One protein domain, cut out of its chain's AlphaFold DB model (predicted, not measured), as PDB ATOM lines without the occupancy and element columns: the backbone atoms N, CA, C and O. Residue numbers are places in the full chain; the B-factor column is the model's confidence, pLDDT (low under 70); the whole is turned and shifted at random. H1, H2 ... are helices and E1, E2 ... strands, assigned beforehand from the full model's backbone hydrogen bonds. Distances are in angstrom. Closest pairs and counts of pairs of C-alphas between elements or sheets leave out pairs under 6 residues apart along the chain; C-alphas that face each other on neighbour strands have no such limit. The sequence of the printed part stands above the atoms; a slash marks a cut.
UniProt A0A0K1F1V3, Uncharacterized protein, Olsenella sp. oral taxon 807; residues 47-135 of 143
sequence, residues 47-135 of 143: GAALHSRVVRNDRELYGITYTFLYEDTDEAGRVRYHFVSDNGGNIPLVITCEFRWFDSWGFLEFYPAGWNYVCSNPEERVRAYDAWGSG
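This is residues 47 to 135 of the 143 residues of an uncharacterized protein of Olsenella sp. oral taxon 807 (UniProt A0A0K1F1V3). A strongly twisted sheet of four antiparallel strands makes the core, with helix H3 packed across one face and the short helix H1 on the opposite face. H2 meets the sheet just with its first residues, 53 to 55, and the tip of the link from E3 to E4, residues 105 to 110, sticks out. The printed part has 89 residues, with three named helices and four named strands in the order H1 H2 E1 E2 E3 E4 H3; the sheet order is E1 - E2 - E3 - E4. The class is mixed, helices and strands; the whole is compact, with a radius of gyration of the C-alphas of 13.5 A and spans of 39 by 30 by 23 A.

H1, residues 47 to 50, begins at C-alpha 47 (292.365, 231.459, 259.753). H2 holds residues 53 to 62 and is 13.5 A long. E1 is residues 67 to 73, 18.7 A, and E2 is residues 79 to 85, 20.3 A. E3, residues 93 to 100, is the longest strand by residues and measures 23.0 A from C-alpha 93 (276.985, 223.956, 252.570). E4 is residues 114 to 118, 12.5 A. H3, residues 122 to 133, is 16.2 A long and ends at C-alpha 133 (281.195, 224.135, 240.564).

The four strands form a meander, each strand the antiparallel neighbour of the one before, and E1 and E4 are its edge strands. In the hairpin E1 and E2, N 69 and O 82 are 2.9 A apart, within hydrogen-bond range. In the hairpin E2 and E3, N 83 and O 95 are 2.9 A apart, and in the hairpin E3 and E4, N 98 and O 116 are 2.8 A apart, both within that range. H3 is on the sheet at a height of 8.6 A, over E2 and E3, and runs across the strands, at 64 degrees to E2 on the local plane; its closest C-alphas to E3 are those of Val 94 and Arg 125, 6.2 A. With H3 on one face, the sheet and helix make two layers. H1 is on the opposite face at a height of 6.7 A, only just over none of the strands, with 2 of its 4 C-alphas on E3; the C-alphas of Ala 49 and Trp 115 of E4 are its closest to that strand, 5.8 A. H2 only grazes the sheet, and the C-alphas of Val 54 and Tyr 117 are its closest to E4, 6.9 A. H1 and H2 are close but not clearly touching, at 7.3 A between the C-alphas of Leu 50 and Arg 56, while H3 is apart from both. Every O i to N i+4 pair is within hydrogen-bond range in H2 and H3; H1 is too short for such a pair.

The C-alphas farthest apart, those of Leu 108 and Gly 135, are 41.7 A from each other. The printed part has no cut. The link E3 to E4, 13 residues, is long, and in it residues 104 to 105 pair antiparallel with residues 110 to 111. Mean pLDDT of the printed part is 75.3, and 24 residues are under 70, among them residues 87 to 92, 118 to 125 and 131 to 135.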
ATOM      1  N   GLY A  47     292.264 232.223 258.512       83.25
ATOM      2  CA  GLY A  47     292.365 231.459 259.753       83.25
ATOM      3  C   GLY A  47     291.455 232.008 260.854       83.25
ATOM      4  O   GLY A  47     290.725 231.245 261.484       83.25
ATOM      5  N   ALA A  48     291.434 233.325 261.065       80.81
ATOM      6  CA  ALA A  48     290.565 233.930 262.071       80.81
ATOM      7  C   ALA A  48     289.070 233.779 261.725       80.81
ATOM      8  O   ALA A  48     288.265 233.549 262.630       80.81
ATOM      9  N   ALA A  49     288.704 233.813 260.440       83.44
ATOM     10  CA  ALA A  49     287.346 233.513 259.991       83.44
ATOM     11  C   ALA A  49     286.962 232.042 260.240       83.44
ATOM     12  O   ALA A  49     285.917 231.770 260.831       83.44
ATOM     13  N   LEU A  50     287.836 231.085 259.915       83.62
ATOM     14  CA  LEU A  50     287.620 229.660 260.211       83.62
ATOM     15  C   LEU A  50     287.539 229.362 261.717       83.62
ATOM     16  O   LEU A  50     286.902 228.397 262.130       83.62
ATOM     17  N   HIS A  51     288.164 230.186 262.556       80.31
ATOM     18  CA  HIS A  51     288.108 230.053 264.013       80.31
ATOM     19  C   HIS A  51     286.989 230.848 264.678       80.31
ATOM     20  O   HIS A  51     286.888 230.843 265.912       80.31
ATOM     21  N   SER A  52     286.151 231.535 263.908       77.00
ATOM     22  CA  SER A  52     285.058 232.276 264.513       77.00
ATOM     23  C   SER A  52     283.991 231.322 265.101       77.00
ATOM     24  O   SER A  52     284.027 230.097 264.934       77.00
ATOM     25  N   ARG A  53     283.070 231.864 265.903       76.88
ATOM     26  CA  ARG A  53     282.139 231.073 266.724       76.88
ATOM     27  C   ARG A  53     281.250 230.086 265.942       76.88
ATOM     28  O   ARG A  53     281.081 228.975 266.416       76.88
ATOM     29  N   VAL A  54     280.651 230.466 264.815       74.94
ATOM     30  CA  VAL A  54     279.676 229.633 264.081       74.94
ATOM     31  C   VAL A  54     280.360 228.490 263.339       74.94
ATOM     32  O   VAL A  54     279.954 227.357 263.525       74.94
ATOM     33  N   VAL A  55     281.449 228.741 262.609       78.62
ATOM     34  CA  VAL A  55     282.283 227.690 261.987       78.62
ATOM     35  C   VAL A  55     282.781 226.717 263.047       78.62
ATOM     36  O   VAL A  55     282.767 225.506 262.838       78.62
ATOM     37  N   ARG A  56     283.194 227.230 264.212       83.12
ATOM     38  CA  ARG A  56     283.579 226.367 265.324       83.12
ATOM     39  C   ARG A  56     282.403 225.536 265.834       83.12
ATOM     40  O   ARG A  56     282.575 224.341 266.024       83.12
ATOM     41  N   ASN A  57     281.230 226.136 266.020       82.88
ATOM     42  CA  ASN A  57     280.031 225.406 266.427       82.88
ATOM     43  C   ASN A  57     279.646 224.339 265.392       82.88
ATOM     44  O   ASN A  57     279.337 223.224 265.782       82.88
ATOM     45  N   ASP A  58     279.716 224.640 264.097       83.12
ATOM     46  CA  ASP A  58     279.426 223.688 263.022       83.12
ATOM     47  C   ASP A  58     280.398 222.507 263.040       83.12
ATOM     48  O   ASP A  58     279.998 221.347 262.916       83.12
ATOM     49  N   ARG A  59     281.680 222.788 263.284       84.12
ATOM     50  CA  ARG A  59     282.704 221.761 263.461       84.12
ATOM     51  C   ARG A  59     282.471 220.913 264.710       84.12
ATOM     52  O   ARG A  59     282.613 219.698 264.648       84.12
ATOM     53  N   GLU A  60     282.159 221.536 265.842       85.88
ATOM     54  CA  GLU A  60     282.017 220.858 267.137       85.88
ATOM     55  C   GLU A  60     280.697 220.084 267.263       85.88
ATOM     56  O   GLU A  60     280.684 218.992 267.824       85.88
ATOM     57  N   LEU A  61     279.595 220.625 266.738       84.00
ATOM     58  CA  LEU A  61     278.254 220.044 266.854       84.00
ATOM     59  C   LEU A  61     277.923 219.096 265.705       84.00
ATOM     60  O   LEU A  61     277.263 218.082 265.925       84.00
ATOM     61  N   TYR A  62     278.356 219.429 264.490       81.31
ATOM     62  CA  TYR A  62     277.947 218.726 263.273       81.31
ATOM     63  C   TYR A  62     279.121 218.089 262.520       81.31
ATOM     64  O   TYR A  62     278.902 217.417 261.516       81.31
ATOM     65  N   GLY A  63     280.364 218.264 262.987       83.56
ATOM     66  CA  GLY A  63     281.553 217.733 262.311       83.56
ATOM     67  C   GLY A  63     281.829 218.385 260.953       83.56
ATOM     68  O   GLY A  63     282.594 217.841 260.161       83.56
ATOM     69  N   ILE A  64     281.201 219.528 260.672       82.25
ATOM     70  CA  ILE A  64     281.272 220.210 259.380       82.25
ATOM     71  C   ILE A  64     282.588 220.981 259.296       82.25
ATOM     72  O   ILE A  64     282.974 221.707 260.217       82.25
ATOM     73  N   THR A  65     283.291 220.825 258.180       84.81
ATOM     74  CA  THR A  65     284.564 221.493 257.922       84.81
ATOM     75  C   THR A  65     284.481 222.279 256.632       84.81
ATOM     76  O   THR A  65     284.081 221.771 255.593       84.81
ATOM     77  N   TYR A  66     284.880 223.542 256.700       82.81
ATOM     78  CA  TYR A  66     284.772 224.449 255.574       82.81
ATOM     79  C   TYR A  66     286.125 224.668 254.904       82.81
ATOM     80  O   TYR A  66     287.142 224.876 255.570       82.81
ATOM     81  N   THR A  67     286.106 224.677 253.578       86.12
ATOM     82  CA  THR A  67     287.223 225.022 252.707       86.12
ATOM     83  C   THR A  67     287.003 226.420 252.150       86.12
ATOM     84  O   THR A  67     285.891 226.777 251.763       86.12
ATOM     85  N   PHE A  68     288.060 227.227 252.132       85.25
ATOM     86  CA  PHE A  68     288.025 228.567 251.555       85.25
ATOM     87  C   PHE A  68     287.768 228.508 250.043       85.25
ATOM     88  O   PHE A  68     288.392 227.706 249.349       85.25
ATOM     89  N   LEU A  69     286.871 229.363 249.550       83.69
ATOM     90  CA  LEU A  69     286.591 229.523 248.125       83.69
ATOM     91  C   LEU A  69     287.267 230.774 247.562       83.69
ATOM     92  O   LEU A  69     288.133 230.666 246.697       83.69
ATOM     93  N   TYR A  70     286.841 231.948 248.031       81.44
ATOM     94  CA  TYR A  70     287.353 233.241 247.584       81.44
ATOM     95  C   TYR A  70     287.091 234.348 248.613       81.44
ATOM     96  O   TYR A  70     286.266 234.217 249.526       81.44
ATOM     97  N   GLU A  71     287.822 235.445 248.436       85.88
ATOM     98  CA  GLU A  71     287.657 236.711 249.144       85.88
ATOM     99  C   GLU A  71     286.988 237.719 248.218       85.88
ATOM    100  O   GLU A  71     287.360 237.837 247.050       85.88
ATOM    101  N   ASP A  72     286.037 238.475 248.749       85.75
ATOM    102  CA  ASP A  72     285.578 239.703 248.121       85.75
ATOM    103  C   ASP A  72     285.520 240.849 249.135       85.75
ATOM    104  O   ASP A  72     285.676 240.688 250.348       85.75
ATOM    105  N   THR A  73     285.376 242.056 248.606       83.19
ATOM    106  CA  THR A  73     285.151 243.259 249.397       83.19
ATOM    107  C   THR A  73     283.891 243.916 248.879       83.19
ATOM    108  O   THR A  73     283.708 244.039 247.667       83.19
ATOM    109  N   ASP A  74     283.011 244.322 249.782       78.62
ATOM    110  CA  ASP A  74     281.776 244.974 249.372       78.62
ATOM    111  C   ASP A  74     281.930 246.462 249.082       78.62
ATOM    112  O   ASP A  74     282.983 247.060 249.298       78.62
ATOM    113  N   GLU A  75     280.847 247.076 248.607       76.81
ATOM    114  CA  GLU A  75     280.808 248.509 248.292       76.81
ATOM    115  C   GLU A  75     281.145 249.403 249.499       76.81
ATOM    116  O   GLU A  75     281.571 250.541 249.325       76.81
ATOM    117  N   ALA A  76     280.995 248.889 250.725       76.56
ATOM    118  CA  ALA A  76     281.343 249.581 251.962       76.56
ATOM    119  C   ALA A  76     282.784 249.294 252.436       76.56
ATOM    120  O   ALA A  76     283.173 249.752 253.511       76.56
ATOM    121  N   GLY A  77     283.585 248.551 251.664       73.81
ATOM    122  CA  GLY A  77     284.964 248.206 252.007       73.81
ATOM    123  C   GLY A  77     285.093 247.072 253.029       73.81
ATOM    124  O   GLY A  77     286.152 246.915 253.641       73.81
ATOM    125  N   ARG A  78     284.030 246.297 253.268       78.31
ATOM    126  CA  ARG A  78     284.039 245.185 254.228       78.31
ATOM    127  C   ARG A  78     284.532 243.922 253.549       78.31
ATOM    128  O   ARG A  78     283.983 243.512 252.530       78.31
ATOM    129  N   VAL A  79     285.550 243.311 254.145       83.38
ATOM    130  CA  VAL A  79     286.157 242.076 253.643       83.38
ATOM    131  C   VAL A  79     285.270 240.897 254.007       83.38
ATOM    132  O   VAL A  79     284.872 240.755 255.170       83.38
ATOM    133  N   ARG A  80     284.969 240.043 253.029       86.00
ATOM    134  CA  ARG A  80     284.201 238.822 253.241       86.00
ATOM    135  C   ARG A  80     284.940 237.620 252.683       86.00
ATOM    136  O   ARG A  80     285.554 237.666 251.621       86.00
ATOM    137  N   TYR A  81     284.832 236.522 253.413       85.44
ATOM    138  CA  TYR A  81     285.343 235.228 253.000       85.44
ATOM    139  C   TYR A  81     284.208 234.253 252.803       85.44
ATOM    140  O   TYR A  81     283.369 234.068 253.688       85.44
ATOM    141  N   HIS A  82     284.225 233.604 251.649       84.31
ATOM    142  CA  HIS A  82     283.255 232.594 251.280       84.31
ATOM    143  C   HIS A  82     283.890 231.225 251.444       84.31
ATOM    144  O   HIS A  82     285.020 230.987 251.013       84.31
ATOM    145  N   PHE A  83     283.157 230.323 252.081       84.00
ATOM    146  CA  PHE A  83     283.612 228.968 252.327       84.00
ATOM    147  C   PHE A  83     282.557 227.948 251.921       84.00
ATOM    148  O   PHE A  83     281.360 228.235 251.953       84.00
ATOM    149  N   VAL A  84     283.011 226.739 251.600       82.81
ATOM    150  CA  VAL A  84     282.163 225.596 251.260       82.81
ATOM    151  C   VAL A  84     282.528 224.375 252.097       82.81
ATOM    152  O   VAL A  84     283.703 224.120 252.344       82.81
ATOM    153  N   SER A  85     281.531 223.610 252.522       79.44
ATOM    154  CA  SER A  85     281.689 222.273 253.089       79.44
ATOM    155  C   SER A  85     280.953 221.275 252.210       79.44
ATOM    156  O   SER A  85     279.747 221.392 252.011       79.44
ATOM    157  N   ASP A  86     281.669 220.281 251.703       74.88
ATOM    158  CA  ASP A  86     281.109 219.076 251.083       74.88
ATOM    159  C   ASP A  86     280.793 217.986 252.124       74.88
ATOM    160  O   ASP A  86     280.076 217.026 251.840       74.88
ATOM    161  N   ASN A  87     281.268 218.169 253.358       67.38
ATOM    162  CA  ASN A  87     280.956 217.318 254.494       67.38
ATOM    163  C   ASN A  87     279.666 217.789 255.180       67.38
ATOM    164  O   ASN A  87     279.549 218.948 255.580       67.38
ATOM    165  N   GLY A  88     278.703 216.876 255.348       55.91
ATOM    166  CA  GLY A  88     277.483 217.123 256.132       55.91
ATOM    167  C   GLY A  88     276.150 216.911 255.407       55.91
ATOM    168  O   GLY A  88     275.109 217.018 256.051       55.91
ATOM    169  N   GLY A  89     276.130 216.569 254.112       59.12
ATOM    170  CA  GLY A  89     274.880 216.247 253.411       59.12
ATOM    171  C   GLY A  89     275.020 216.032 251.901       59.12
ATOM    172  O   GLY A  89     276.108 216.125 251.349       59.12
ATOM    173  N   ASN A  90     273.895 215.769 251.223       60.91
ATOM    174  CA  ASN A  90     273.838 215.622 249.756       60.91
ATOM    175  C   ASN A  90     274.076 216.940 248.997       60.91
ATOM    176  O   ASN A  90     274.235 216.922 247.778       60.91
ATOM    177  N   ILE A  91     274.026 218.076 249.697       65.50
ATOM    178  CA  ILE A  91     274.192 219.411 249.130       65.50
ATOM    179  C   ILE A  91     275.340 220.094 249.888       65.50
ATOM    180  O   ILE A  91     275.261 220.178 251.116       65.50
ATOM    181  N   PRO A  92     276.369 220.594 249.183       68.19
ATOM    182  CA  PRO A  92     277.413 221.432 249.747       68.19
ATOM    183  C   PRO A  92     276.838 222.625 250.511       68.19
ATOM    184  O   PRO A  92     275.963 223.348 250.024       68.19
ATOM    185  N   LEU A  93     277.353 222.842 251.714       74.75
ATOM    186  CA  LEU A  93     276.985 223.956 252.570       74.75
ATOM    187  C   LEU A  93     277.924 225.128 252.305       74.75
ATOM    188  O   LEU A  93     279.138 224.976 252.362       74.75
ATOM    189  N   VAL A  94     277.366 226.304 252.046       77.06
ATOM    190  CA  VAL A  94     278.131 227.516 251.747       77.06
ATOM    191  C   VAL A  94     277.879 228.556 252.831       77.06
ATOM    192  O   VAL A  94     276.723 228.797 253.189       77.06
ATOM    193  N   ILE A  95     278.949 229.177 253.330       79.12
ATOM    194  CA  ILE A  95     278.888 230.238 254.342       79.12
ATOM    195  C   ILE A  95     279.729 231.449 253.946       79.12
ATOM    196  O   ILE A  95     280.764 231.316 253.293       79.12
ATOM    197  N   THR A  96     279.316 232.622 254.423       84.50
ATOM    198  CA  THR A  96     280.046 233.878 254.248       84.50
ATOM    199  C   THR A  96     280.398 234.456 255.621       84.50
ATOM    200  O   THR A  96     279.542 234.658 256.485       84.50
ATOM    201  N   CYS A  97     281.680 234.709 255.848       83.44
ATOM    202  CA  CYS A  97     282.165 235.415 257.029       83.44
ATOM    203  C   CYS A  97     282.477 236.853 256.633       83.44
ATOM    204  O   CYS A  97     283.233 237.067 255.695       83.44
ATOM    205  N   GLU A  98     281.932 237.826 257.350       84.00
ATOM    206  CA  GLU A  98     282.174 239.251 257.129       84.00
ATOM    207  C   GLU A  98     283.038 239.800 258.260       84.00
ATOM    208  O   GLU A  98     282.750 239.598 259.443       84.00
ATOM    209  N   PHE A  99     284.087 240.529 257.910       82.12
ATOM    210  CA  PHE A  99     284.925 241.195 258.885       82.12
ATOM    211  C   PHE A  99     284.457 242.633 259.137       82.12
ATOM    212  O   PHE A  99     284.433 243.463 258.226       82.12
ATOM    213  N   ARG A 100     284.139 242.952 260.397       78.62
ATOM    214  CA  ARG A 100     283.827 244.320 260.832       78.62
ATOM    215  C   ARG A 100     284.994 244.941 261.584       78.62
ATOM    216  O   ARG A 100     285.415 244.437 262.619       78.62
ATOM    217  N   TRP A 101     285.464 246.083 261.095       73.94
ATOM    218  CA  TRP A 101     286.566 246.834 261.704       73.94
ATOM    219  C   TRP A 101     286.211 247.479 263.043       73.94
ATOM    220  O   TRP A 101     287.051 247.558 263.939       73.94
ATOM    221  N   PHE A 102     284.966 247.925 263.186       74.12
ATOM    222  CA  PHE A 102     284.497 248.648 264.359       74.12
ATOM    223  C   PHE A 102     283.231 248.017 264.914       74.12
ATOM    224  O   PHE A 102     282.430 247.442 264.172       74.12
ATOM    225  N   ASP A 103     283.050 248.168 266.226       74.19
ATOM    226  CA  ASP A 103     281.765 247.890 266.840       74.19
ATOM    227  C   ASP A 103     280.735 248.851 266.244       74.19
ATOM    228  O   ASP A 103     281.012 250.034 266.030       74.19
ATOM    229  N   SER A 104     279.533 248.356 265.991       70.69
ATOM    230  CA  SER A 104     278.428 249.191 265.533       70.69
ATOM    231  C   SER A 104     277.203 248.954 266.395       70.69
ATOM    232  O   SER A 104     276.956 247.849 266.868       70.69
ATOM    233  N   TRP A 105     276.447 250.020 266.616       66.56
ATOM    234  CA  TRP A 105     275.170 249.968 267.306       66.56
ATOM    235  C   TRP A 105     274.060 250.185 266.280       66.56
ATOM    236  O   TRP A 105     274.026 251.216 265.608       66.56
ATOM    237  N   GLY A 106     273.170 249.206 266.147       70.25
ATOM    238  CA  GLY A 106     271.861 249.396 265.534       70.25
ATOM    239  C   GLY A 106     270.906 250.115 266.491       70.25
ATOM    240  O   GLY A 106     271.278 250.493 267.600       70.25
ATOM    241  N   PHE A 107     269.642 250.261 266.084       61.06
ATOM    242  CA  PHE A 107     268.615 250.935 266.891       61.06
ATOM    243  C   PHE A 107     268.450 250.313 268.295       61.06
ATOM    244  O   PHE A 107     268.139 251.039 269.235       61.06
ATOM    245  N   LEU A 108     268.715 249.002 268.452       70.12
ATOM    246  CA  LEU A 108     268.717 248.280 269.739       70.12
ATOM    247  C   LEU A 108     269.739 247.121 269.827       70.12
ATOM    248  O   LEU A 108     269.736 246.380 270.808       70.12
ATOM    249  N   GLU A 109     270.605 246.936 268.828       69.75
ATOM    250  CA  GLU A 109     271.505 245.775 268.748       69.75
ATOM    251  C   GLU A 109     272.971 246.201 268.714       69.75
ATOM    252  O   GLU A 109     273.354 247.089 267.953       69.75
ATOM    253  N   PHE A 110     273.798 245.552 269.537       74.12
ATOM    254  CA  PHE A 110     275.247 245.721 269.519       74.12
ATOM    255  C   PHE A 110     275.878 244.694 268.581       74.12
ATOM    256  O   PHE A 110     275.756 243.487 268.796       74.12
ATOM    257  N   TYR A 111     276.604 245.177 267.580       71.75
ATOM    258  CA  TYR A 111     277.385 244.351 266.676       71.75
ATOM    259  C   TYR A 111     278.873 244.520 266.975       71.75
ATOM    260  O   TYR A 111     279.426 245.588 266.699       71.75
ATOM    261  N   PRO A 112     279.537 243.486 267.507       71.81
ATOM    262  CA  PRO A 112     280.954 243.563 267.812       71.81
ATOM    263  C   PRO A 112     281.816 243.600 266.542       71.81
ATOM    264  O   PRO A 112     281.510 242.961 265.528       71.81
ATOM    265  N   ALA A 113     282.942 244.299 266.641       75.31
ATOM    266  CA  ALA A 113     284.058 244.224 265.717       75.31
ATOM    267  C   ALA A 113     284.618 242.795 265.668       75.31
ATOM    268  O   ALA A 113     284.597 242.047 266.651       75.31
ATOM    269  N   GLY A 114     285.174 242.438 264.517       76.94
ATOM    270  CA  GLY A 114     285.753 241.137 264.230       76.94
ATOM    271  C   GLY A 114     284.968 240.345 263.190       76.94
ATOM    272  O   GLY A 114     284.117 240.872 262.466       76.94
ATOM    273  N   TRP A 115     285.273 239.049 263.130       78.44
ATOM    274  CA  TRP A 115     284.608 238.099 262.244       78.44
ATOM    275  C   TRP A 115     283.175 237.851 262.692       78.44
ATOM    276  O   TRP A 115     282.912 237.246 263.734       78.44
ATOM    277  N   ASN A 116     282.258 238.344 261.877       74.25
ATOM    278  CA  ASN A 116     280.836 238.140 261.996       74.25
ATOM    279  C   ASN A 116     280.380 237.117 260.962       74.25
ATOM    280  O   ASN A 116     280.918 237.019 259.861       74.25
ATOM    281  N   TYR A 117     279.348 236.374 261.329       70.38
ATOM    282  CA  TYR A 117     278.724 235.420 260.434       70.38
ATOM    283  C   TYR A 117     277.504 236.026 259.798       70.38
ATOM    284  O   TYR A 117     276.601 236.481 260.502       70.38
ATOM    285  N   VAL A 118     277.469 235.964 258.477       68.25
ATOM    286  CA  VAL A 118     276.278 236.260 257.703       68.25
ATOM    287  C   VAL A 118     275.935 234.971 256.975       68.25
ATOM    288  O   VAL A 118     276.663 234.520 256.095       68.25
ATOM    289  N   CYS A 119     274.842 234.326 257.385       62.31
ATOM    290  CA  CYS A 119     274.271 233.270 256.561       62.31
ATOM    291  C   CYS A 119     273.785 233.962 255.286       62.31
ATOM    292  O   CYS A 119     272.873 234.790 255.350       62.31
ATOM    293  N   SER A 120     274.482 233.721 254.178       57.44
ATOM    294  CA  SER A 120     274.308 234.476 252.944       57.44
ATOM    295  C   SER A 120     272.880 234.336 252.429       57.44
ATOM    296  O   SER A 120     272.241 233.283 252.560       57.44
ATOM    297  N   ASN A 121     272.377 235.413 251.828       60.22
ATOM    298  CA  ASN A 121     271.105 235.382 251.120       60.22
ATOM    299  C   ASN A 121     271.155 234.326 249.977       60.22
ATOM    300  O   ASN A 121     272.237 233.857 249.606       60.22
ATOM    301  N   PRO A 122     270.011 233.927 249.394       63.34
ATOM    302  CA  PRO A 122     269.990 232.908 248.343       63.34
ATOM    303  C   PRO A 122     270.890 233.220 247.136       63.34
ATOM    304  O   PRO A 122     271.482 232.301 246.580       63.34
ATOM    305  N   GLU A 123     271.041 234.489 246.752       66.12
ATOM    306  CA  GLU A 123     271.866 234.913 245.609       66.12
ATOM    307  C   GLU A 123     273.367 234.757 245.888       66.12
ATOM    308  O   GLU A 123     274.119 234.270 245.047       66.12
ATOM    309  N   GLU A 124     273.819 235.120 247.088       63.97
ATOM    310  CA  GLU A 124     275.199 234.919 247.536       63.97
ATOM    311  C   GLU A 124     275.533 233.433 247.663       63.97
ATOM    312  O   GLU A 124     276.622 233.012 247.268       63.97
ATOM    313  N   ARG A 125     274.571 232.621 248.124       68.25
ATOM    314  CA  ARG A 125     274.710 231.164 248.140       68.25
ATOM    315  C   ARG A 125     274.880 230.608 246.726       68.25
ATOM    316  O   ARG A 125     275.763 229.781 246.529       68.25
ATOM    317  N   VAL A 126     274.085 231.069 245.756       70.69
ATOM    318  CA  VAL A 126     274.220 230.675 244.341       70.69
ATOM    319  C   VAL A 126     275.597 231.058 243.806       70.69
ATOM    320  O   VAL A 126     276.287 230.193 243.285       70.69
ATOM    321  N   ARG A 127     276.059 232.295 244.028       70.06
ATOM    322  CA  ARG A 127     277.389 232.737 243.565       70.06
ATOM    323  C   ARG A 127     278.529 231.887 244.112       70.06
ATOM    324  O   ARG A 127     279.438 231.525 243.371       70.06
ATOM    325  N   ALA A 128     278.504 231.565 245.399       65.81
ATOM    326  CA  ALA A 128     279.546 230.732 245.986       65.81
ATOM    327  C   ALA A 128     279.420 229.249 245.586       65.81
ATOM    328  O   ALA A 128     280.436 228.568 245.457       65.81
ATOM    329  N   TYR A 129     278.212 228.766 245.282       69.69
ATOM    330  CA  TYR A 129     278.013 227.444 244.688       69.69
ATOM    331  C   TYR A 129     278.509 227.375 243.233       69.69
ATOM    332  O   TYR A 129     279.162 226.406 242.848       69.69
ATOM    333  N   ASP A 130     278.272 228.420 242.439       72.38
ATOM    334  CA  ASP A 130     278.792 228.559 241.075       72.38
ATOM    335  C   ASP A 130     280.324 228.652 241.076       72.38
ATOM    336  O   ASP A 130     280.987 228.004 240.264       72.38
ATOM    337  N   ALA A 131     280.916 229.395 242.019       66.06
ATOM    338  CA  ALA A 131     282.368 229.453 242.208       66.06
ATOM    339  C   ALA A 131     282.957 228.067 242.535       66.06
ATOM    340  O   ALA A 131     283.977 227.674 241.970       66.06
ATOM    341  N   TRP A 132     282.277 227.289 243.384       68.06
ATOM    342  CA  TRP A 132     282.654 225.906 243.673       68.06
ATOM    343  C   TRP A 132     282.566 225.004 242.429       68.06
ATOM    344  O   TRP A 132     283.543 224.341 242.080       68.06
ATOM    345  N   GLY A 133     281.430 225.004 241.725       68.31
ATOM    346  CA  GLY A 133     281.195 224.135 240.564       68.31
ATOM    347  C   GLY A 133     282.031 224.487 239.330       68.31
ATOM    348  O   GLY A 133     282.364 223.612 238.534       68.31
ATOM    349  N   SER A 134     282.408 225.757 239.174       66.69
ATOM    350  CA  SER A 134     283.254 226.224 238.071       66.69
ATOM    351  C   SER A 134     284.746 225.952 238.285       66.69
ATOM    352  O   SER A 134     285.538 226.180 237.370       66.69
ATOM    353  N   GLY A 135     285.157 225.506 239.482       57.59
ATOM    354  CA  GLY A 135     286.570 225.400 239.853       57.59
ATOM    355  C   GLY A 135     287.298 226.750 239.838       57.59
ATOM    356  O   GLY A 135     288.521 226.790 239.983       57.59
TER     357      GLY A 135